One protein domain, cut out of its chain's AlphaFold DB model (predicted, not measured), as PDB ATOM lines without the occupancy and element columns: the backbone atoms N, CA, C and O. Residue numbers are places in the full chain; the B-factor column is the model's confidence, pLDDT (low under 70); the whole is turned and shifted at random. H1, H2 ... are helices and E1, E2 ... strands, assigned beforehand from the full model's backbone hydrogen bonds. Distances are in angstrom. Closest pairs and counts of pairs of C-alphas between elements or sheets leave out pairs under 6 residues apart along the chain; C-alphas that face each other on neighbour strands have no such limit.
ATOM      1  N   THR A  30      -9.391  -4.098  12.504       88.94
ATOM      2  CA  THR A  30      -9.430  -2.729  11.970       88.94
ATOM      3  C   THR A  30     -10.621  -2.533  11.031       88.94
ATOM      4  O   THR A  30     -11.238  -3.499  10.579       88.94
ATOM      5  N   GLY A  31     -10.945  -1.274  10.724       89.44
ATOM      6  CA  GLY A  31     -12.110  -0.913   9.913       89.44
ATOM      7  C   GLY A  31     -13.346  -0.641  10.769       89.44
ATOM      8  O   GLY A  31     -13.236  -0.110  11.875       89.44
ATOM      9  N   SER A  32     -14.520  -0.975  10.245       85.69
ATOM     10  CA  SER A  32     -15.797  -0.849  10.949       85.69
ATOM     11  C   SER A  32     -16.757  -1.948  10.512       85.69
ATOM     12  O   SER A  32     -16.664  -2.456   9.396       85.69
ATOM     13  N   VAL A  33     -17.668  -2.316  11.409       90.00
ATOM     14  CA  VAL A  33     -18.724  -3.291  11.127       90.00
ATOM     15  C   VAL A  33     -19.942  -2.541  10.615       90.00
ATOM     16  O   VAL A  33     -20.331  -1.520  11.186       90.00
ATOM     17  N   ASN A  34     -20.553  -3.037   9.548       88.50
ATOM     18  CA  ASN A  34     -21.776  -2.480   9.006       88.50
ATOM     19  C   ASN A  34     -22.934  -3.465   9.201       88.50
ATOM     20  O   ASN A  34     -22.961  -4.539   8.603       88.50
ATOM     21  N   LEU A  35     -23.885  -3.065  10.047       88.19
ATOM     22  CA  LEU A  35     -25.113  -3.806  10.355       88.19
ATOM     23  C   LEU A  35     -26.306  -3.336   9.510       88.19
ATOM     24  O   LEU A  35     -27.458  -3.633   9.812       88.19
ATOM     25  N   THR A  36     -26.056  -2.553   8.460       85.25
ATOM     26  CA  THR A  36     -27.100  -2.145   7.521       85.25
ATOM     27  C   THR A  36     -27.634  -3.372   6.799       85.25
ATOM     28  O   THR A  36     -26.925  -4.004   6.018       85.25
ATOM     29  N   GLU A  37     -28.908  -3.658   7.033       81.12
ATOM     30  CA  GLU A  37     -29.644  -4.707   6.343       81.12
ATOM     31  C   GLU A  37     -29.613  -4.488   4.826       81.12
ATOM     32  O   GLU A  37     -30.079  -3.463   4.315       81.12
ATOM     33  N   VAL A  38     -29.075  -5.474   4.112       79.25
ATOM     34  CA  VAL A  38     -29.124  -5.564   2.650       79.25
ATOM     35  C   VAL A  38     -30.175  -6.588   2.227       79.25
ATOM     36  O   VAL A  38     -30.647  -7.396   3.034       79.25
ATOM     37  N   GLU A  39     -30.589  -6.519   0.964       77.06
ATOM     38  CA  GLU A  39     -31.535  -7.479   0.401       77.06
ATOM     39  C   GLU A  39     -30.972  -8.903   0.505       77.06
ATOM     40  O   GLU A  39     -29.793  -9.144   0.246       77.06
ATOM     41  N   ASN A  40     -31.804  -9.832   0.975       71.50
ATOM     42  CA  ASN A  40     -31.385 -11.210   1.201       71.50
ATOM     43  C   ASN A  40     -31.167 -11.917  -0.138       71.50
ATOM     44  O   ASN A  40     -32.002 -11.775  -1.027       71.50
ATOM     45  N   ARG A  41     -30.093 -12.706  -0.248       63.56
ATOM     46  CA  ARG A  41     -29.702 -13.446  -1.462       63.56
ATOM     47  C   ARG A  41     -29.420 -12.569  -2.687       63.56
ATOM     48  O   ARG A  41     -29.345 -13.088  -3.793       63.56
ATOM     49  N   LEU A  42     -29.244 -11.262  -2.495       73.06
ATOM     50  CA  LEU A  42     -28.653 -10.412  -3.519       73.06
ATOM     51  C   LEU A  42     -27.134 -10.575  -3.463       73.06
ATOM     52  O   LEU A  42     -26.547 -10.506  -2.377       73.06
ATOM     53  N   ASP A  43     -26.513 -10.758  -4.622       76.75
ATOM     54  CA  ASP A  43     -25.061 -10.822  -4.722       76.75
ATOM     55  C   ASP A  43     -24.419  -9.540  -4.167       76.75
ATOM     56  O   ASP A  43     -24.902  -8.428  -4.430       76.75
ATOM     57  N   PRO A  44     -23.324  -9.649  -3.392       75.75
ATOM     58  CA  PRO A  44     -22.523  -8.489  -3.061       75.75
ATOM     59  C   PRO A  44     -21.977  -7.850  -4.343       75.75
ATOM     60  O   PRO A  44     -21.899  -8.465  -5.407       75.75
ATOM     61  N   ARG A  45     -21.551  -6.589  -4.229       77.38
ATOM     62  CA  ARG A  45     -20.878  -5.895  -5.334       77.38
ATOM     63  C   ARG A  45     -19.686  -6.708  -5.836       77.38
ATOM     64  O   ARG A  45     -19.021  -7.369  -5.041       77.38
ATOM     65  N   GLU A  46     -19.399  -6.621  -7.132       74.81
ATOM     66  CA  GLU A  46     -18.390  -7.455  -7.795       74.81
ATOM     67  C   GLU A  46     -17.026  -7.399  -7.082       74.81
ATOM     68  O   GLU A  46     -16.400  -8.425  -6.826       74.81
ATOM     69  N   GLU A  47     -16.609  -6.208  -6.642       77.75
ATOM     70  CA  GLU A  47     -15.354  -5.993  -5.921       77.75
ATOM     71  C   GLU A  47     -15.300  -6.634  -4.522       77.75
ATOM     72  O   GLU A  47     -14.219  -6.745  -3.935       77.75
ATOM     73  N   CYS A  48     -16.448  -7.026  -3.968       83.38
ATOM     74  CA  CYS A  48     -16.597  -7.599  -2.635       83.38
ATOM     75  C   CYS A  48     -16.529  -9.128  -2.628       83.38
ATOM     76  O   CYS A  48     -16.381  -9.713  -1.552       83.38
ATOM     77  N   TRP A  49     -16.589  -9.783  -3.788       81.25
ATOM     78  CA  TRP A  49     -16.453 -11.230  -3.851       81.25
ATOM     79  C   TRP A  49     -15.087 -11.707  -3.352       81.25
ATOM     80  O   TRP A  49     -14.056 -11.034  -3.470       81.25
ATOM     81  N   ILE A  50     -15.096 -12.893  -2.754       81.38
ATOM     82  CA  ILE A  50     -13.888 -13.674  -2.485       81.38
ATOM     83  C   ILE A  50     -13.787 -14.766  -3.553       81.38
ATOM     84  O   ILE A  50     -14.797 -15.125  -4.160       81.38
ATOM     85  N   ALA A  51     -12.587 -15.278  -3.823       76.94
ATOM     86  CA  ALA A  51     -12.352 -16.147  -4.979       76.94
ATOM     87  C   ALA A  51     -13.193 -17.435  -4.931       76.94
ATOM     88  O   ALA A  51     -13.713 -17.895  -5.948       76.94
ATOM     89  N   SER A  52     -13.376 -17.984  -3.734       71.25
ATOM     90  CA  SER A  52     -14.164 -19.185  -3.467       71.25
ATOM     91  C   SER A  52     -15.668 -18.989  -3.624       71.25
ATOM     92  O   SER A  52     -16.384 -19.977  -3.676       71.25
ATOM     93  N   LEU A  53     -16.156 -17.753  -3.737       73.69
ATOM     94  CA  LEU A  53     -17.572 -17.448  -3.962       73.69
ATOM     95  C   LEU A  53     -17.838 -16.777  -5.312       73.69
ATOM     96  O   LEU A  53     -18.969 -16.407  -5.591       73.69
ATOM     97  N   ALA A  54     -16.817 -16.614  -6.156       67.06
ATOM     98  CA  ALA A  54     -16.956 -15.914  -7.431       67.06
ATOM     99  C   ALA A  54     -17.816 -16.672  -8.465       67.06
ATOM    100  O   ALA A  54     -18.228 -16.081  -9.459       67.06
ATOM    101  N   THR A  55     -18.050 -17.973  -8.263       63.03
ATOM    102  CA  THR A  55     -18.916 -18.811  -9.106       63.03
ATOM    103  C   THR A  55     -19.637 -19.854  -8.251       63.03
ATOM    104  O   THR A  55     -19.142 -20.210  -7.177       63.03
ATOM    105  N   ASP A  56     -20.756 -20.393  -8.740       64.38
ATOM    106  CA  ASP A  56     -21.487 -21.479  -8.067       64.38
ATOM    107  C   ASP A  56     -20.628 -22.722  -7.834       64.38
ATOM    108  O   ASP A  56     -20.632 -23.300  -6.748       64.38
ATOM    109  N   GLU A  57     -19.830 -23.099  -8.833       60.38
ATOM    110  CA  GLU A  57     -18.924 -24.244  -8.746       60.38
ATOM    111  C   GLU A  57     -17.859 -24.020  -7.662       60.38
ATOM    112  O   GLU A  57     -17.610 -24.895  -6.825       60.38
ATOM    113  N   SER A  58     -17.277 -22.817  -7.611       61.44
ATOM    114  CA  SER A  58     -16.337 -22.425  -6.555       61.44
ATOM    115  C   SER A  58     -16.996 -22.451  -5.173       61.44
ATOM    116  O   SER A  58     -16.375 -22.900  -4.205       61.44
ATOM    117  N   ARG A  59     -18.257 -22.003  -5.073       63.34
ATOM    118  CA  ARG A  59     -18.997 -21.887  -3.808       63.34
ATOM    119  C   ARG A  59     -19.141 -23.238  -3.122       63.34
ATOM    120  O   ARG A  59     -18.920 -23.335  -1.912       63.34
ATOM    121  N   GLU A  60     -19.434 -24.289  -3.877       59.72
ATOM    122  CA  GLU A  60     -19.602 -25.637  -3.329       59.72
ATOM    123  C   GLU A  60     -18.269 -26.338  -3.043       59.72
ATOM    124  O   GLU A  60     -18.143 -27.053  -2.043       59.72
ATOM    125  N   THR A  61     -17.247 -26.096  -3.866       62.00
ATOM    126  CA  THR A  61     -16.023 -26.916  -3.873       62.00
ATOM    127  C   THR A  61     -14.818 -26.273  -3.190       62.00
ATOM    128  O   THR A  61     -13.990 -26.989  -2.628       62.00
ATOM    129  N   LEU A  62     -14.715 -24.940  -3.188       71.00
ATOM    130  CA  LEU A  62     -13.515 -24.220  -2.743       71.00
ATOM    131  C   LEU A  62     -13.691 -23.503  -1.407       71.00
ATOM    132  O   LEU A  62     -12.707 -23.328  -0.690       71.00
ATOM    133  N   SER A  63     -14.913 -23.088  -1.062       81.06
ATOM    134  CA  SER A  63     -15.158 -22.352   0.182       81.06
ATOM    135  C   SER A  63     -14.816 -23.199   1.412       81.06
ATOM    136  O   SER A  63     -15.275 -24.340   1.558       81.06
ATOM    137  N   LEU A  64     -14.009 -22.630   2.309       86.19
ATOM    138  CA  LEU A  64     -13.756 -23.192   3.629       86.19
ATOM    139  C   LEU A  64     -14.768 -22.606   4.606       86.19
ATOM    140  O   LEU A  64     -14.860 -21.387   4.748       86.19
ATOM    141  N   GLN A  65     -15.527 -23.466   5.271       88.06
ATOM    142  CA  GLN A  65     -16.466 -23.076   6.316       88.06
ATOM    143  C   GLN A  65     -16.874 -24.297   7.153       88.06
ATOM    144  O   GLN A  65     -16.847 -25.405   6.623       88.06
ATOM    145  N   PRO A  66     -17.312 -24.093   8.407       90.75
ATOM    146  CA  PRO A  66     -17.184 -22.849   9.167       90.75
ATOM    147  C   PRO A  66     -15.730 -22.589   9.598       90.75
ATOM    148  O   PRO A  66     -14.951 -23.516   9.829       90.75
ATOM    149  N   CYS A  67     -15.370 -21.312   9.713       93.06
ATOM    150  CA  CYS A  67     -14.054 -20.859  10.155       93.06
ATOM    151  C   CYS A  67     -14.138 -19.945  11.377       93.06
ATOM    152  O   CYS A  67     -15.117 -19.223  11.570       93.06
ATOM    153  N   THR A  68     -13.057 -19.932  12.149       94.56
ATOM    154  CA  THR A  68     -12.785 -18.957  13.198       94.56
ATOM    155  C   THR A  68     -11.640 -18.063  12.777       94.56
ATOM    156  O   THR A  68     -10.518 -18.533  12.570       94.56
ATOM    157  N   CYS A  69     -11.922 -16.769  12.693       93.81
ATOM    158  CA  CYS A  69     -10.976 -15.741  12.296       93.81
ATOM    159  C   CYS A  69     -10.552 -14.873  13.481       93.81
ATOM    160  O   CYS A  69     -11.358 -14.551  14.358       93.81
ATOM    161  N   THR A  70      -9.286 -14.462  13.478       92.25
ATOM    162  CA  THR A  70      -8.719 -13.468  14.387       92.25
ATOM    163  C   THR A  70      -8.064 -12.345  13.590       92.25
ATOM    164  O   THR A  70      -7.317 -12.580  12.636       92.25
ATOM    165  N   GLY A  71      -8.355 -11.110  14.004       87.50
ATOM    166  CA  GLY A  71      -7.873  -9.887  13.371       87.50
ATOM    167  C   GLY A  71      -8.201  -9.742  11.890       87.50
ATOM    168  O   GLY A  71      -8.925 -10.531  11.285       87.50
ATOM    169  N   GLY A  72      -7.634  -8.689  11.310       89.81
ATOM    170  CA  GLY A  72      -7.834  -8.328   9.914       89.81
ATOM    171  C   GLY A  72      -8.646  -7.047   9.767       89.81
ATOM    172  O   GLY A  72      -8.942  -6.332  10.731       89.81
ATOM    173  N   LYS A  73      -8.978  -6.732   8.522       90.06
ATOM    174  CA  LYS A  73      -9.645  -5.496   8.133       90.06
ATOM    175  C   LYS A  73     -11.061  -5.780   7.657       90.06
ATOM    176  O   LYS A  73     -11.253  -6.409   6.614       90.06
ATOM    177  N   VAL A  74     -12.037  -5.261   8.399       92.38
ATOM    178  CA  VAL A  74     -13.452  -5.291   8.017       92.38
ATOM    179  C   VAL A  74     -13.716  -4.216   6.969       92.38
ATOM    180  O   VAL A  74     -13.337  -3.055   7.144       92.38
ATOM    181  N   SER A  75     -14.364  -4.606   5.874       88.12
ATOM    182  CA  SER A  75     -14.799  -3.697   4.815       88.12
ATOM    183  C   SER A  75     -16.290  -3.380   4.993       88.12
ATOM    184  O   SER A  75     -17.115  -4.157   4.516       88.12
ATOM    185  N   PRO A  76     -16.664  -2.255   5.633       80.00
ATOM    186  CA  PRO A  76     -18.068  -1.918   5.930       80.00
ATOM    187  C   PRO A  76     -18.925  -1.718   4.673       80.00
ATOM    188  O   PRO A  76     -20.150  -1.763   4.717       80.00
ATOM    189  N   ASP A  77     -18.272  -1.459   3.548       82.12
ATOM    190  CA  ASP A  77     -18.878  -1.273   2.237       82.12
ATOM    191  C   ASP A  77     -19.243  -2.609   1.563       82.12
ATOM    192  O   ASP A  77     -20.026  -2.636   0.611       82.12
ATOM    193  N   CYS A  78     -18.712  -3.721   2.066       88.12
ATOM    194  CA  CYS A  78     -18.967  -5.062   1.569       88.12
ATOM    195  C   CYS A  78     -19.808  -5.830   2.584       88.12
ATOM    196  O   CYS A  78     -19.270  -6.536   3.440       88.12
ATOM    197  N   ASN A  79     -21.128  -5.694   2.443       87.81
ATOM    198  CA  ASN A  79     -22.111  -6.483   3.174       87.81
ATOM    199  C   ASN A  79     -22.824  -7.427   2.228       87.81
ATOM    200  O   ASN A  79     -23.109  -7.079   1.083       87.81
ATOM    201  N   TRP A  80     -23.164  -8.591   2.749       86.62
ATOM    202  CA  TRP A  80     -23.911  -9.600   2.028       86.62
ATOM    203  C   TRP A  80     -24.872 -10.270   2.991       86.62
ATOM    204  O   TRP A  80     -24.542 -10.438   4.162       86.62
ATOM    205  N   ARG A  81     -26.068 -10.634   2.534       82.50
ATOM    206  CA  ARG A  81     -27.025 -11.357   3.362       82.50
ATOM    207  C   ARG A  81     -27.371 -12.680   2.699       82.50
ATOM    208  O   ARG A  81     -27.913 -12.687   1.598       82.50
ATOM    209  N   SER A  82     -27.066 -13.772   3.391       79.00
ATOM    210  CA  SER A  82     -27.398 -15.134   2.970       79.00
ATOM    211  C   SER A  82     -27.872 -15.936   4.168       79.00
ATOM    212  O   SER A  82     -27.334 -15.789   5.268       79.00
ATOM    213  N   ASP A  83     -28.894 -16.762   3.951       73.44
ATOM    214  CA  ASP A  83     -29.435 -17.714   4.931       73.44
ATOM    215  C   ASP A  83     -29.793 -17.085   6.284       73.44
ATOM    216  O   ASP A  83     -29.634 -17.676   7.346       73.44
ATOM    217  N   GLY A  84     -30.288 -15.845   6.235       75.94
ATOM    218  CA  GLY A  84     -30.694 -15.086   7.418       75.94
ATOM    219  C   GLY A  84     -29.546 -14.394   8.153       75.94
ATOM    220  O   GLY A  84     -29.821 -13.570   9.022       75.94
ATOM    221  N   TYR A  85     -28.294 -14.637   7.765       81.00
ATOM    222  CA  TYR A  85     -27.114 -13.997   8.336       81.00
ATOM    223  C   TYR A  85     -26.696 -12.782   7.518       81.00
ATOM    224  O   TYR A  85     -26.649 -12.826   6.286       81.00
ATOM    225  N   LEU A  86     -26.361 -11.698   8.216       88.62
ATOM    226  CA  LEU A  86     -25.645 -10.570   7.640       88.62
ATOM    227  C   LEU A  86     -24.145 -10.826   7.767       88.62
ATOM    228  O   LEU A  86     -23.641 -11.134   8.845       88.62
ATOM    229  N   TRP A  87     -23.435 -10.670   6.662       91.88
ATOM    230  CA  TRP A  87     -22.013 -10.930   6.527       91.88
ATOM    231  C   TRP A  87     -21.276  -9.631   6.234       91.88
ATOM    232  O   TRP A  87     -21.783  -8.767   5.520       91.88
ATOM    233  N   ASN A  88     -20.066  -9.489   6.761       94.06
ATOM    234  CA  ASN A  88     -19.132  -8.430   6.388       94.06
ATOM    235  C   ASN A  88     -17.862  -9.065   5.822       94.06
ATOM    236  O   ASN A  88     -17.367 -10.067   6.352       94.06
ATOM    237  N   ARG A  89     -17.328  -8.472   4.753       93.19
ATOM    238  CA  ARG A  89     -16.089  -8.954   4.146       93.19
ATOM    239  C   ARG A  89     -14.889  -8.573   5.003       93.19
ATOM    240  O   ARG A  89     -14.744  -7.425   5.432       93.19
ATOM    241  N   LEU A  90     -13.995  -9.531   5.166       91.69
ATOM    242  CA  LEU A  90     -12.694  -9.396   5.787       91.69
ATOM    243  C   LEU A  90     -11.580  -9.570   4.763       91.69
ATOM    244  O   LEU A  90     -11.679 -10.361   3.823       91.69
ATOM    245  N   THR A  91     -10.493  -8.857   5.011       87.50
ATOM    246  CA  THR A  91      -9.196  -9.076   4.369       87.50
ATOM    247  C   THR A  91      -8.117  -9.139   5.441       87.50
ATOM    248  O   THR A  91      -8.308  -8.602   6.533       87.50
ATOM    249  N   GLU A  92      -6.987  -9.772   5.133       84.19
ATOM    250  CA  GLU A  92      -5.826  -9.861   6.034       84.19
ATOM    251  C   GLU A  92      -6.138 -10.557   7.376       84.19
ATOM    252  O   GLU A  92      -5.457 -10.332   8.375       84.19
ATOM    253  N   SER A  93      -7.174 -11.398   7.415       87.88
ATOM    254  CA  SER A  93      -7.549 -12.161   8.606       87.88
ATOM    255  C   SER A  93      -6.720 -13.434   8.748       87.88
ATOM    256  O   SER A  93      -6.324 -14.049   7.757       87.88
ATOM    257  N   VAL A  94      -6.494 -13.867   9.989       89.56
ATOM    258  CA  VAL A  94      -5.880 -15.165  10.290       89.56
ATOM    259  C   VAL A  94      -6.985 -16.125  10.702       89.56
ATOM    260  O   VAL A  94      -7.599 -15.945  11.751       89.56
ATOM    261  N   CYS A  95      -7.261 -17.135   9.878       92.62
ATOM    262  CA  CYS A  95      -8.411 -18.010  10.084       92.62
ATOM    263  C   CYS A  95      -8.027 -19.489  10.093       92.62
ATOM    264  O   CYS A  95      -7.197 -19.941   9.299       92.62
ATOM    265  N   LYS A  96      -8.693 -20.239  10.973       94.06
ATOM    266  CA  LYS A  96      -8.713 -21.702  10.965       94.06
ATOM    267  C   LYS A  96     -10.127 -22.196  10.703       94.06
ATOM    268  O   LYS A  96     -11.074 -21.601  11.202       94.06
ATOM    269  N   CYS A  97     -10.268 -23.267   9.942       92.81
ATOM    270  CA  CYS A  97     -11.548 -23.801   9.495       92.81
ATOM    271  C   CYS A  97     -11.681 -25.273   9.859       92.81
ATOM    272  O   CYS A  97     -10.680 -25.990   9.921       92.81
ATOM    273  N   ALA A  98     -12.913 -25.720  10.076       90.56
ATOM    274  CA  ALA A  98     -13.200 -27.137  10.233       90.56
ATOM    275  C   ALA A  98     -12.858 -27.919   8.947       90.56
ATOM    276  O   ALA A  98     -12.827 -27.359   7.844       90.56
ATOM    277  N   ASP A  99     -12.572 -29.214   9.091       84.44
ATOM    278  CA  ASP A  99     -12.396 -30.109   7.942       84.44
ATOM    279  C   ASP A  99     -13.724 -30.318   7.200       84.44
ATOM    280  O   ASP A  99     -13.776 -30.203   5.972       84.44
ATOM    281  N   GLU A 100     -14.785 -30.550   7.978       77.81
ATOM    282  CA  GLU A 100     -16.156 -30.790   7.535       77.81
ATOM    283  C   GLU A 100     -16.989 -29.499   7.555       77.81
ATOM    284  O   GLU A 100     -16.833 -28.649   8.436       77.81
ATOM    285  N   LYS A 101     -17.911 -29.372   6.591       70.50
ATOM    286  CA  LYS A 101     -18.802 -28.203   6.452       70.50
ATOM    287  C   LYS A 101     -20.026 -28.247   7.380       70.50
ATOM    288  O   LYS A 101     -20.836 -27.319   7.370       70.50
ATOM    289  N   ASP A 102     -20.163 -29.304   8.175       68.31
ATOM    290  CA  ASP A 102     -21.327 -29.537   9.024       68.31
ATOM    291  C   ASP A 102     -21.364 -28.597  10.244       68.31
ATOM    292  O   ASP A 102     -20.365 -28.010  10.667       68.31
ATOM    293  N   ASN A 103     -22.556 -28.448  10.831       66.00
ATOM    294  CA  ASN A 103     -22.807 -27.643  12.033       66.00
ATOM    295  C   ASN A 103     -22.486 -26.141  11.907       66.00
ATOM    296  O   ASN A 103     -22.252 -25.479  12.922       66.00
ATOM    297  N   HIS A 104     -22.505 -25.562  10.701       71.19
ATOM    298  CA  HIS A 104     -22.471 -24.104  10.531       71.19
ATOM    299  C   HIS A 104     -23.629 -23.426  11.305       71.19
ATOM    300  O   HIS A 104     -24.742 -23.956  11.314       71.19
ATOM    301  N   PRO A 105     -23.399 -22.296  12.008       75.50
ATOM    302  CA  PRO A 105     -22.151 -21.524  12.108       75.50
ATOM    303  C   PRO A 105     -21.192 -21.981  13.223       75.50
ATOM    304  O   PRO A 105     -20.138 -21.380  13.397       75.50
ATOM    305  N   LYS A 106     -21.541 -23.005  14.010       78.00
ATOM    306  CA  LYS A 106     -20.786 -23.420  15.207       78.00
ATOM    307  C   LYS A 106     -19.525 -24.231  14.894       78.00
ATOM    308  O   LYS A 106     -18.544 -24.099  15.611       78.00
ATOM    309  N   GLY A 107     -19.550 -25.055  13.849       83.62
ATOM    310  CA  GLY A 107     -18.444 -25.942  13.469       83.62
ATOM    311  C   GLY A 107     -18.172 -27.093  14.435       83.62
ATOM    312  O   GLY A 107     -18.965 -27.361  15.340       83.62
ATOM    313  N   SER A 108     -17.054 -27.789  14.212       88.06
ATOM    314  CA  SER A 108     -16.637 -28.965  14.990       88.06
ATOM    315  C   SER A 108     -16.212 -28.616  16.425       88.06
ATOM    316  O   SER A 108     -16.002 -27.445  16.759       88.06
ATOM    317  N   GLU A 109     -16.071 -29.627  17.287       90.06
ATOM    318  CA  GLU A 109     -15.606 -29.439  18.670       90.06
ATOM    319  C   GLU A 109     -14.196 -28.831  18.719       90.06
ATOM    320  O   GLU A 109     -13.920 -27.956  19.540       90.06
ATOM    321  N   GLU A 110     -13.319 -29.226  17.795       92.06
ATOM    322  CA  GLU A 110     -11.959 -28.700  17.667       92.06
ATOM    323  C   GLU A 110     -11.972 -27.211  17.311       92.06
ATOM    324  O   GLU A 110     -11.239 -26.422  17.915       92.06
ATOM    325  N   LEU A 111     -12.836 -26.803  16.373       93.00
ATOM    326  CA  LEU A 111     -12.957 -25.400  15.981       93.00
ATOM    327  C   LEU A 111     -13.515 -24.550  17.130       93.00
ATOM    328  O   LEU A 111     -13.035 -23.439  17.372       93.00
ATOM    329  N   GLN A 112     -14.492 -25.070  17.874       90.88
ATOM    330  CA  GLN A 112     -15.037 -24.400  19.056       90.88
ATOM    331  C   GLN A 112     -13.962 -24.243  20.143       90.88
ATOM    332  O   GLN A 112     -13.720 -23.128  20.607       90.88
ATOM    333  N   ALA A 113     -13.231 -25.314  20.463       92.44
ATOM    334  CA  ALA A 113     -12.140 -25.284  21.436       92.44
ATOM    335  C   ALA A 113     -10.990 -24.351  21.015       92.44
ATOM    336  O   ALA A 113     -10.352 -23.722  21.862       92.44
ATOM    337  N   TYR A 114     -10.706 -24.245  19.714       92.88
ATOM    338  CA  TYR A 114      -9.776 -23.251  19.184       92.88
ATOM    339  C   TYR A 114     -10.306 -21.829  19.408       92.88
ATOM    340  O   TYR A 114      -9.574 -20.982  19.918       92.88
ATOM    341  N   THR A 115     -11.580 -21.584  19.092       92.06
ATOM    342  CA  THR A 115     -12.239 -20.274  19.222       92.06
ATOM    343  C   THR A 115     -12.205 -19.741  20.645       92.06
ATOM    344  O   THR A 115     -11.853 -18.583  20.848       92.06
ATOM    345  N   GLU A 116     -12.502 -20.581  21.635       91.31
ATOM    346  CA  GLU A 116     -12.496 -20.197  23.053       91.31
ATOM    347  C   GLU A 116     -11.123 -19.713  23.544       91.31
ATOM    348  O   GLU A 116     -11.036 -18.908  24.471       91.31
ATOM    349  N   LYS A 117     -10.039 -20.174  22.909       92.38
ATOM    350  CA  LYS A 117      -8.665 -19.761  23.229       92.38
ATOM    351  C   LYS A 117      -8.263 -18.455  22.545       92.38
ATOM    352  O   LYS A 117      -7.257 -17.860  22.936       92.38
ATOM    353  N   GLN A 118      -9.000 -18.014  21.525       90.62
ATOM    354  CA  GLN A 118      -8.674 -16.812  20.771       90.62
ATOM    355  C   GLN A 118      -9.344 -15.577  21.370       90.62
ATOM    356  O   GLN A 118     -10.569 -15.448  21.400       90.62
ATOM    357  N   ALA A 119      -8.530 -14.603  21.777       87.56
ATOM    358  CA  ALA A 119      -9.044 -13.290  22.140       87.56
ATOM    359  C   ALA A 119      -9.702 -12.638  20.912       87.56
ATOM    360  O   ALA A 119      -9.067 -12.514  19.867       87.56
ATOM    361  N   ALA A 120     -10.968 -12.225  21.045       88.56
ATOM    362  CA  ALA A 120     -11.757 -11.647  19.953       88.56
ATOM    363  C   ALA A 120     -11.863 -12.548  18.700       88.56
ATOM    364  O   ALA A 120     -11.921 -12.039  17.578       88.56
ATOM    365  N   GLY A 121     -11.872 -13.875  18.879       91.31
ATOM    366  CA  GLY A 121     -12.132 -14.824  17.796       91.31
ATOM    367  C   GLY A 121     -13.583 -14.755  17.313       91.31
ATOM    368  O   GLY A 121     -14.513 -14.765  18.120       91.31
ATOM    369  N   VAL A 122     -13.771 -14.697  15.996       93.06
ATOM    370  CA  VAL A 122     -15.086 -14.659  15.342       93.06
ATOM    371  C   VAL A 122     -15.303 -15.970  14.606       93.06
ATOM    372  O   VAL A 122     -14.575 -16.262  13.661       93.06
ATOM    373  N   ILE A 123     -16.282 -16.753  15.054       93.12
ATOM    374  CA  ILE A 123     -16.640 -18.058  14.484       93.12
ATOM    375  C   ILE A 123     -17.750 -17.942  13.434       93.12
ATOM    376  O   ILE A 123     -18.510 -16.974  13.421       93.12
ATOM    377  N   GLY A 124     -17.858 -18.948  12.569       90.06
ATOM    378  CA  GLY A 124     -18.903 -19.057  11.551       90.06
ATOM    379  C   GLY A 124     -18.543 -18.396  10.226       90.06
ATOM    380  O   GLY A 124     -19.405 -18.267   9.367       90.06
ATOM    381  N   CYS A 125     -17.290 -17.984  10.049       92.12
ATOM    382  CA  CYS A 125     -16.818 -17.341   8.832       92.12
ATOM    383  C   CYS A 125     -16.711 -18.317   7.653       92.12
ATOM    384  O   CYS A 125     -16.487 -19.513   7.844       92.12
ATOM    385  N   LEU A 126     -16.813 -17.775   6.442       91.06
ATOM    386  CA  LEU A 126     -16.567 -18.452   5.175       91.06
ATOM    387  C   LEU A 126     -15.343 -17.820   4.518       91.06
ATOM    388  O   LEU A 126     -15.313 -16.609   4.317       91.06
ATOM    389  N   CYS A 127     -14.331 -18.620   4.195       90.50
ATOM    390  CA  CYS A 127     -13.037 -18.129   3.731       90.50
ATOM    391  C   CYS A 127     -12.586 -18.765   2.418       90.50
ATOM    392  O   CYS A 127     -12.915 -19.915   2.113       90.50
ATOM    393  N   ASP A 128     -11.746 -18.030   1.690       85.75
ATOM    394  CA  ASP A 128     -10.966 -18.590   0.592       85.75
ATOM    395  C   ASP A 128      -9.983 -19.648   1.114       85.75
ATOM    396  O   ASP A 128      -9.441 -19.508   2.217       85.75
ATOM    397  N   PRO A 129      -9.687 -20.696   0.328       83.19
ATOM    398  CA  PRO A 129      -8.556 -21.557   0.618       83.19
ATOM    399  C   PRO A 129      -7.239 -20.784   0.414       83.19
ATOM    400  O   PRO A 129      -7.181 -19.825  -0.362       83.19
ATOM    401  N   PRO A 130      -6.145 -21.181   1.083       77.44
ATOM    402  CA  PRO A 130      -4.835 -20.599   0.821       77.44
ATOM    403  C   PRO A 130      -4.354 -20.981  -0.589       77.44
ATOM    404  O   PRO A 130      -4.754 -22.004  -1.144       77.44
ATOM    405  N   ALA A 131      -3.441 -20.188  -1.161       70.50
ATOM    406  CA  ALA A 131      -2.977 -20.363  -2.543       70.50
ATOM    407  C   ALA A 131      -2.347 -21.741  -2.830       70.50
ATOM    408  O   ALA A 131      -2.340 -22.184  -3.976       70.50
ATOM    409  N   GLN A 132      -1.811 -22.417  -1.809       71.75
ATOM    410  CA  GLN A 132      -1.221 -23.756  -1.936       71.75
ATOM    411  C   GLN A 132      -2.223 -24.898  -1.675       71.75
ATOM    412  O   GLN A 132      -1.831 -26.061  -1.701       71.75
ATOM    413  N   GLY A 133      -3.499 -24.581  -1.436       74.25
ATOM    414  CA  GLY A 133      -4.521 -25.534  -1.009       74.25
ATOM    415  C   GLY A 133      -4.567 -25.714   0.511       74.25
ATOM    416  O   GLY A 133      -3.573 -25.544   1.215       74.25
ATOM    417  N   ALA A 134      -5.753 -26.027   1.031       80.12
ATOM    418  CA  ALA A 134      -5.982 -26.171   2.464       80.12
ATOM    419  C   ALA A 134      -5.501 -27.540   2.972       80.12
ATOM    420  O   ALA A 134      -5.919 -28.578   2.463       80.12
ATOM    421  N   THR A 135      -4.668 -27.544   4.013       82.25
ATOM    422  CA  THR A 135      -4.200 -28.758   4.697       82.25
ATOM    423  C   THR A 135      -4.553 -28.707   6.176       82.25
ATOM    424  O   THR A 135      -4.556 -27.623   6.764       82.25
ATOM    425  N   LEU A 136      -4.807 -29.872   6.775       87.56
ATOM    426  CA  LEU A 136      -5.032 -29.994   8.214       87.56
ATOM    427  C   LEU A 136      -3.731 -29.760   8.985       87.56
ATOM    428  O   LEU A 136      -2.674 -30.276   8.615       87.56
ATOM    429  N   ASP A 137      -3.823 -28.981  10.054       87.12
ATOM    430  CA  ASP A 137      -2.753 -28.808  11.021       87.12
ATOM    431  C   ASP A 137      -2.792 -29.890  12.117       87.12
ATOM    432  O   ASP A 137      -3.587 -30.831  12.084       87.12
ATOM    433  N   ALA A 138      -1.902 -29.767  13.106       87.94
ATOM    434  CA  ALA A 138      -1.824 -30.705  14.226       87.94
ATOM    435  C   ALA A 138      -3.070 -30.699  15.136       87.94
ATOM    436  O   ALA A 138      -3.229 -31.613  15.942       87.94
ATOM    437  N   GLU A 139      -3.926 -29.681  15.027       86.50
ATOM    438  CA  GLU A 139      -5.189 -29.550  15.761       86.50
ATOM    439  C   GLU A 139      -6.377 -30.084  14.942       86.50
ATOM    440  O   GLU A 139      -7.510 -30.017  15.409       86.50
ATOM    441  N   GLY A 140      -6.134 -30.617  13.737       89.50
ATOM    442  CA  GLY A 140      -7.187 -31.091  12.842       89.50
ATOM    443  C   GLY A 140      -7.960 -29.955  12.170       89.50
ATOM    444  O   GLY A 140      -9.086 -30.164  11.730       89.50
ATOM    445  N   LEU A 141      -7.378 -28.753  12.084       92.00
ATOM    446  CA  LEU A 141      -8.013 -27.586  11.475       92.00
ATOM    447  C   LEU A 141      -7.293 -27.169  10.191       92.00
ATOM    448  O   LEU A 141      -6.071 -27.248  10.073       92.00
ATOM    449  N   LYS A 142      -8.055 -26.684   9.211       91.06
ATOM    450  CA  LYS A 142      -7.526 -26.139   7.957       91.06
ATOM    451  C   LYS A 142      -7.114 -24.687   8.144       91.06
ATOM    452  O   LYS A 142      -7.882 -23.888   8.667       91.06
ATOM    453  N   THR A 143      -5.937 -24.311   7.654       88.69
ATOM    454  CA  THR A 143      -5.590 -22.885   7.518       88.69
ATOM    455  C   THR A 143      -6.336 -22.288   6.325       88.69
ATOM    456  O   THR A 143      -6.376 -22.909   5.262       88.69
ATOM    457  N   ALA A 144      -6.909 -21.096   6.492       88.44
ATOM    458  CA  ALA A 144      -7.597 -20.370   5.426       88.44
ATOM    459  C   ALA A 144      -6.709 -19.300   4.768       88.44
ATOM    460  O   ALA A 144      -5.687 -18.879   5.314       88.44
ATOM    461  N   GLY A 145      -7.118 -18.852   3.584       82.38
ATOM    462  CA  GLY A 145      -6.612 -17.640   2.956       82.38
ATOM    463  C   GLY A 145      -7.074 -16.370   3.690       82.38
ATOM    464  O   GLY A 145      -7.916 -16.425   4.587       82.38
ATOM    465  N   PRO A 146      -6.534 -15.198   3.316       80.31
ATOM    466  CA  PRO A 146      -6.754 -13.954   4.055       80.31
ATOM    467  C   PRO A 146      -8.102 -13.273   3.767       80.31
ATOM    468  O   PRO A 146      -8.381 -12.241   4.372       80.31
ATOM    469  N   ALA A 147      -8.892 -13.770   2.811       87.38
ATOM    470  CA  ALA A 147     -10.155 -13.172   2.393       87.38
ATOM    471  C   ALA A 147     -11.331 -14.031   2.864       87.38
ATOM    472  O   ALA A 147     -11.415 -15.214   2.530       87.38
ATOM    473  N   CYS A 148     -12.235 -13.424   3.632       92.19
ATOM    474  CA  CYS A 148     -13.359 -14.123   4.245       92.19
ATOM    475  C   CYS A 148     -14.619 -13.258   4.289       92.19
ATOM    476  O   CYS A 148     -14.564 -12.035   4.196       92.19
ATOM    477  N   TRP A 149     -15.752 -13.900   4.520       92.88
ATOM    478  CA  TRP A 149     -16.999 -13.305   4.971       92.88
ATOM    479  C   TRP A 149     -17.281 -13.804   6.384       92.88
ATOM    480  O   TRP A 149     -17.299 -15.009   6.616       92.88
ATOM    481  N   CYS A 150     -17.504 -12.899   7.336       93.44
ATOM    482  CA  CYS A 150     -17.822 -13.267   8.719       93.44
ATOM    483  C   CYS A 150     -19.167 -12.692   9.167       93.44
ATOM    484  O   CYS A 150     -19.542 -11.615   8.686       93.44
ATOM    485  N   PRO A 151     -19.877 -13.360  10.098       92.31
ATOM    486  CA  PRO A 151     -21.152 -12.869  10.608       92.31
ATOM    487  C   PRO A 151     -20.980 -11.500  11.273       92.31
ATOM    488  O   PRO A 151     -20.163 -11.333  12.185       92.31
ATOM    489  N   ALA A 152     -21.749 -10.517  10.816       92.00
ATOM    490  CA  ALA A 152     -21.614  -9.124  11.223       92.00
ATOM    491  C   ALA A 152     -21.920  -8.929  12.718       92.00
ATOM    492  O   ALA A 152     -21.204  -8.197  13.399       92.00
ATOM    493  N   ASP A 153     -22.903  -9.656  13.256       88.25
ATOM    494  CA  ASP A 153     -23.242  -9.614  14.683       88.25
ATOM    495  C   ASP A 153     -22.083 -10.107  15.560       88.25
ATOM    496  O   ASP A 153     -21.760  -9.499  16.581       88.25
ATOM    497  N   PHE A 154     -21.397 -11.174  15.137       89.75
ATOM    498  CA  PHE A 154     -20.283 -11.736  15.904       89.75
ATOM    499  C   PHE A 154     -19.050 -10.835  15.804       89.75
ATOM    500  O   PHE A 154     -18.324 -10.673  16.786       89.75
ATOM    501  N   LEU A 155     -18.835 -10.187  14.652       90.56
ATOM    502  CA  LEU A 155     -17.831  -9.132  14.518       90.56
ATOM    503  C   LEU A 155     -18.125  -7.965  15.471       90.56
ATOM    504  O   LEU A 155     -17.230  -7.535  16.200       90.56
ATOM    505  N   ALA A 156     -19.362  -7.470  15.506       89.31
ATOM    506  CA  ALA A 156     -19.756  -6.372  16.386       89.31
ATOM    507  C   ALA A 156     -19.562  -6.726  17.871       89.31
ATOM    508  O   ALA A 156     -19.051  -5.909  18.637       89.31
ATOM    509  N   GLU A 157     -19.909  -7.952  18.270       88.50
ATOM    510  CA  GLU A 157     -19.788  -8.412  19.656       88.50
ATOM    511  C   GLU A 157     -18.329  -8.620  20.092       88.50
ATOM    512  O   GLU A 157     -17.952  -8.245  21.203       88.50
ATOM    513  N   LYS A 158     -17.495  -9.241  19.246       88.06
ATOM    514  CA  LYS A 158     -16.176  -9.742  19.670       88.06
ATOM    515  C   LYS A 158     -15.021  -8.778  19.433       88.06
ATOM    516  O   LYS A 158     -14.016  -8.882  20.129       88.06
ATOM    517  N   THR A 159     -15.123  -7.868  18.464       86.38
ATOM    518  CA  THR A 159     -13.945  -7.130  17.961       86.38
ATOM    519  C   THR A 159     -13.751  -5.742  18.571       86.38
ATOM    520  O   THR A 159     -12.658  -5.188  18.481       86.38
ATOM    521  N   GLY A 160     -14.794  -5.166  19.179       86.62
ATOM    522  CA  GLY A 160     -14.764  -3.793  19.698       86.62
ATOM    523  C   GLY A 160     -14.692  -2.710  18.611       86.62
ATOM    524  O   GLY A 160     -14.416  -1.550  18.924       86.62
ATOM    525  N   LEU A 161     -14.915  -3.068  17.343       88.88
ATOM    526  CA  LEU A 161     -14.961  -2.122  16.232       88.88
ATOM    527  C   LEU A 161     -16.201  -1.228  16.296       88.88
ATOM    528  O   LEU A 161     -17.254  -1.606  16.808       88.88
ATOM    529  N   SER A 162     -16.092  -0.032  15.716       88.31
ATOM    530  CA  SER A 162     -17.243   0.854  15.564       88.31
ATOM    531  C   SER A 162     -18.283   0.224  14.641       88.31
ATOM    532  O   SER A 162     -17.940  -0.262  13.560       88.31
ATOM    533  N   VAL A 163     -19.547   0.307  15.045       87.81
ATOM    534  CA  VAL A 163     -20.687  -0.197  14.282       87.81
ATOM    535  C   VAL A 163     -21.362   0.952  13.540       87.81
ATOM    536  O   VAL A 163     -21.676   1.985  14.129       87.81
ATOM    537  N   THR A 164     -21.602   0.763  12.245       82.00
ATOM    538  CA  THR A 164     -22.475   1.622  11.440       82.00
ATOM    539  C   THR A 164     -23.764   0.866  11.155       82.00
ATOM    540  O   THR A 164     -23.733  -0.232  10.609       82.00
ATOM    541  N   GLU A 165     -24.903   1.451  11.507       74.56
ATOM    542  CA  GLU A 165     -26.222   0.885  11.229       74.56
ATOM    543  C   GLU A 165     -27.054   1.955  10.525       74.56
ATOM    544  O   GLU A 165     -27.526   2.909  11.143       74.56
TER     545      GLU A 165
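What this domain is: This is residues 30 to 165 of the 264 residues of an uncharacterized protein of Ophiocordyceps australis (UniProt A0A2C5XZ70). A strongly twisted sheet of six strands has two short helices, H2 and H3, packed on one face, while a third helix, H1, is off the sheet. Long loops run along both edges of the sheet: residues 30 to 31 pair with the edge strand E2, and residues 142 to 143 pair with the other edge strand E4. The printed part has 136 residues, with three named helices and six named strands in the order H1 E1 E2 E3 E4 H2 E5 E6 H3; the sheet runs E2 - E3 - E6 - E5 - E1 - E4, antiparallel throughout. The class is mixed, helices and strands, with 62 residues, under half, in named elements. The whole is compact, with a radius of gyration of the C-alphas of 13.6 A and spans of 39 by 34 by 24 A.

How they stand to each other: Residues 30 to 55 hold no named element, but residues 30 to 31 pair in parallel with residues 73 to 74 of E2, residues 72 to 82. H1, residues 56 to 61, is not on the sheet, with 1 pair of C-alphas within 10 A of it. E1, residues 64 to 70, meets E2 only through their link, and E2 bends by 86 degrees at residue 77. E2 and E3, residues 85 to 91, form a hairpin with N 87 and O 80 2.7 A apart and N 73 and O 91 2.8 A apart, within hydrogen-bond range. E4, residues 94 to 97, is antiparallel to E1, with N 68 and O 96 at 2.8 A. H2, residues 109 to 117, is on the sheet at a height of 9.2 A, over E1 and along the strands, at 6 degrees to E1 on the local plane; the closest C-alphas of H2 and E1, those of Thr 115 and Thr 68, are 6.2 A apart. E5, residues 122 to 127, is antiparallel to E1, with N 67 and O 125 at 2.8 A. E4, H2 and E5 make a split strand-helix-strand unit, two strands of one sheet joined through a helix, with E1 between them in the sheet, and its crossover is right-handed. E6, residues 148 to 151, forms a hairpin with E5, with N 126 and O 149 at 2.8 A, and is antiparallel to E3, with N 90 and O 148 at 2.7 A. H3, residues 152 to 159, is on the same face as H2 at a height of 7.7 A, over none of the strands, but only just: 2 of its C-alphas fall on E3 and 2 on E5. The closest C-alphas of H3 and E3, those of Ala 152 and Trp 87, are 5.0 A apart. H2 and H3 are apart. In H1 and H3 every O i to N i+4 pair is within hydrogen-bond range; in H2, 4 of 5 are.

Where its parts are: H1 begins at C-alpha 56, (-21.487, -21.479, -8.067). E1 spans 15.4 A from first to last C-alpha, E2 21.8 A and E3 19.0 A. E4 spans 10.4 A, H2 12.8 A and E5 12.3 A; H2 begins at C-alpha 109, (-15.606, -29.439, 18.670). E6 spans 10.1 A. H3 spans 10.4 A and ends at C-alpha 159, (-13.945, -7.130, 17.961).

The domain as a whole: The two C-alphas farthest apart, those of Glu 39 and Ala 138, are 40.2 A from each other. The printed part has no cut. The links E4 to H2, of 11 residues, and E5 to E6, of 20 residues, are long. The mean pLDDT of the printed part is 83.9; residue 41, residues 54 to 61 and residues 102 to 103 are under 70.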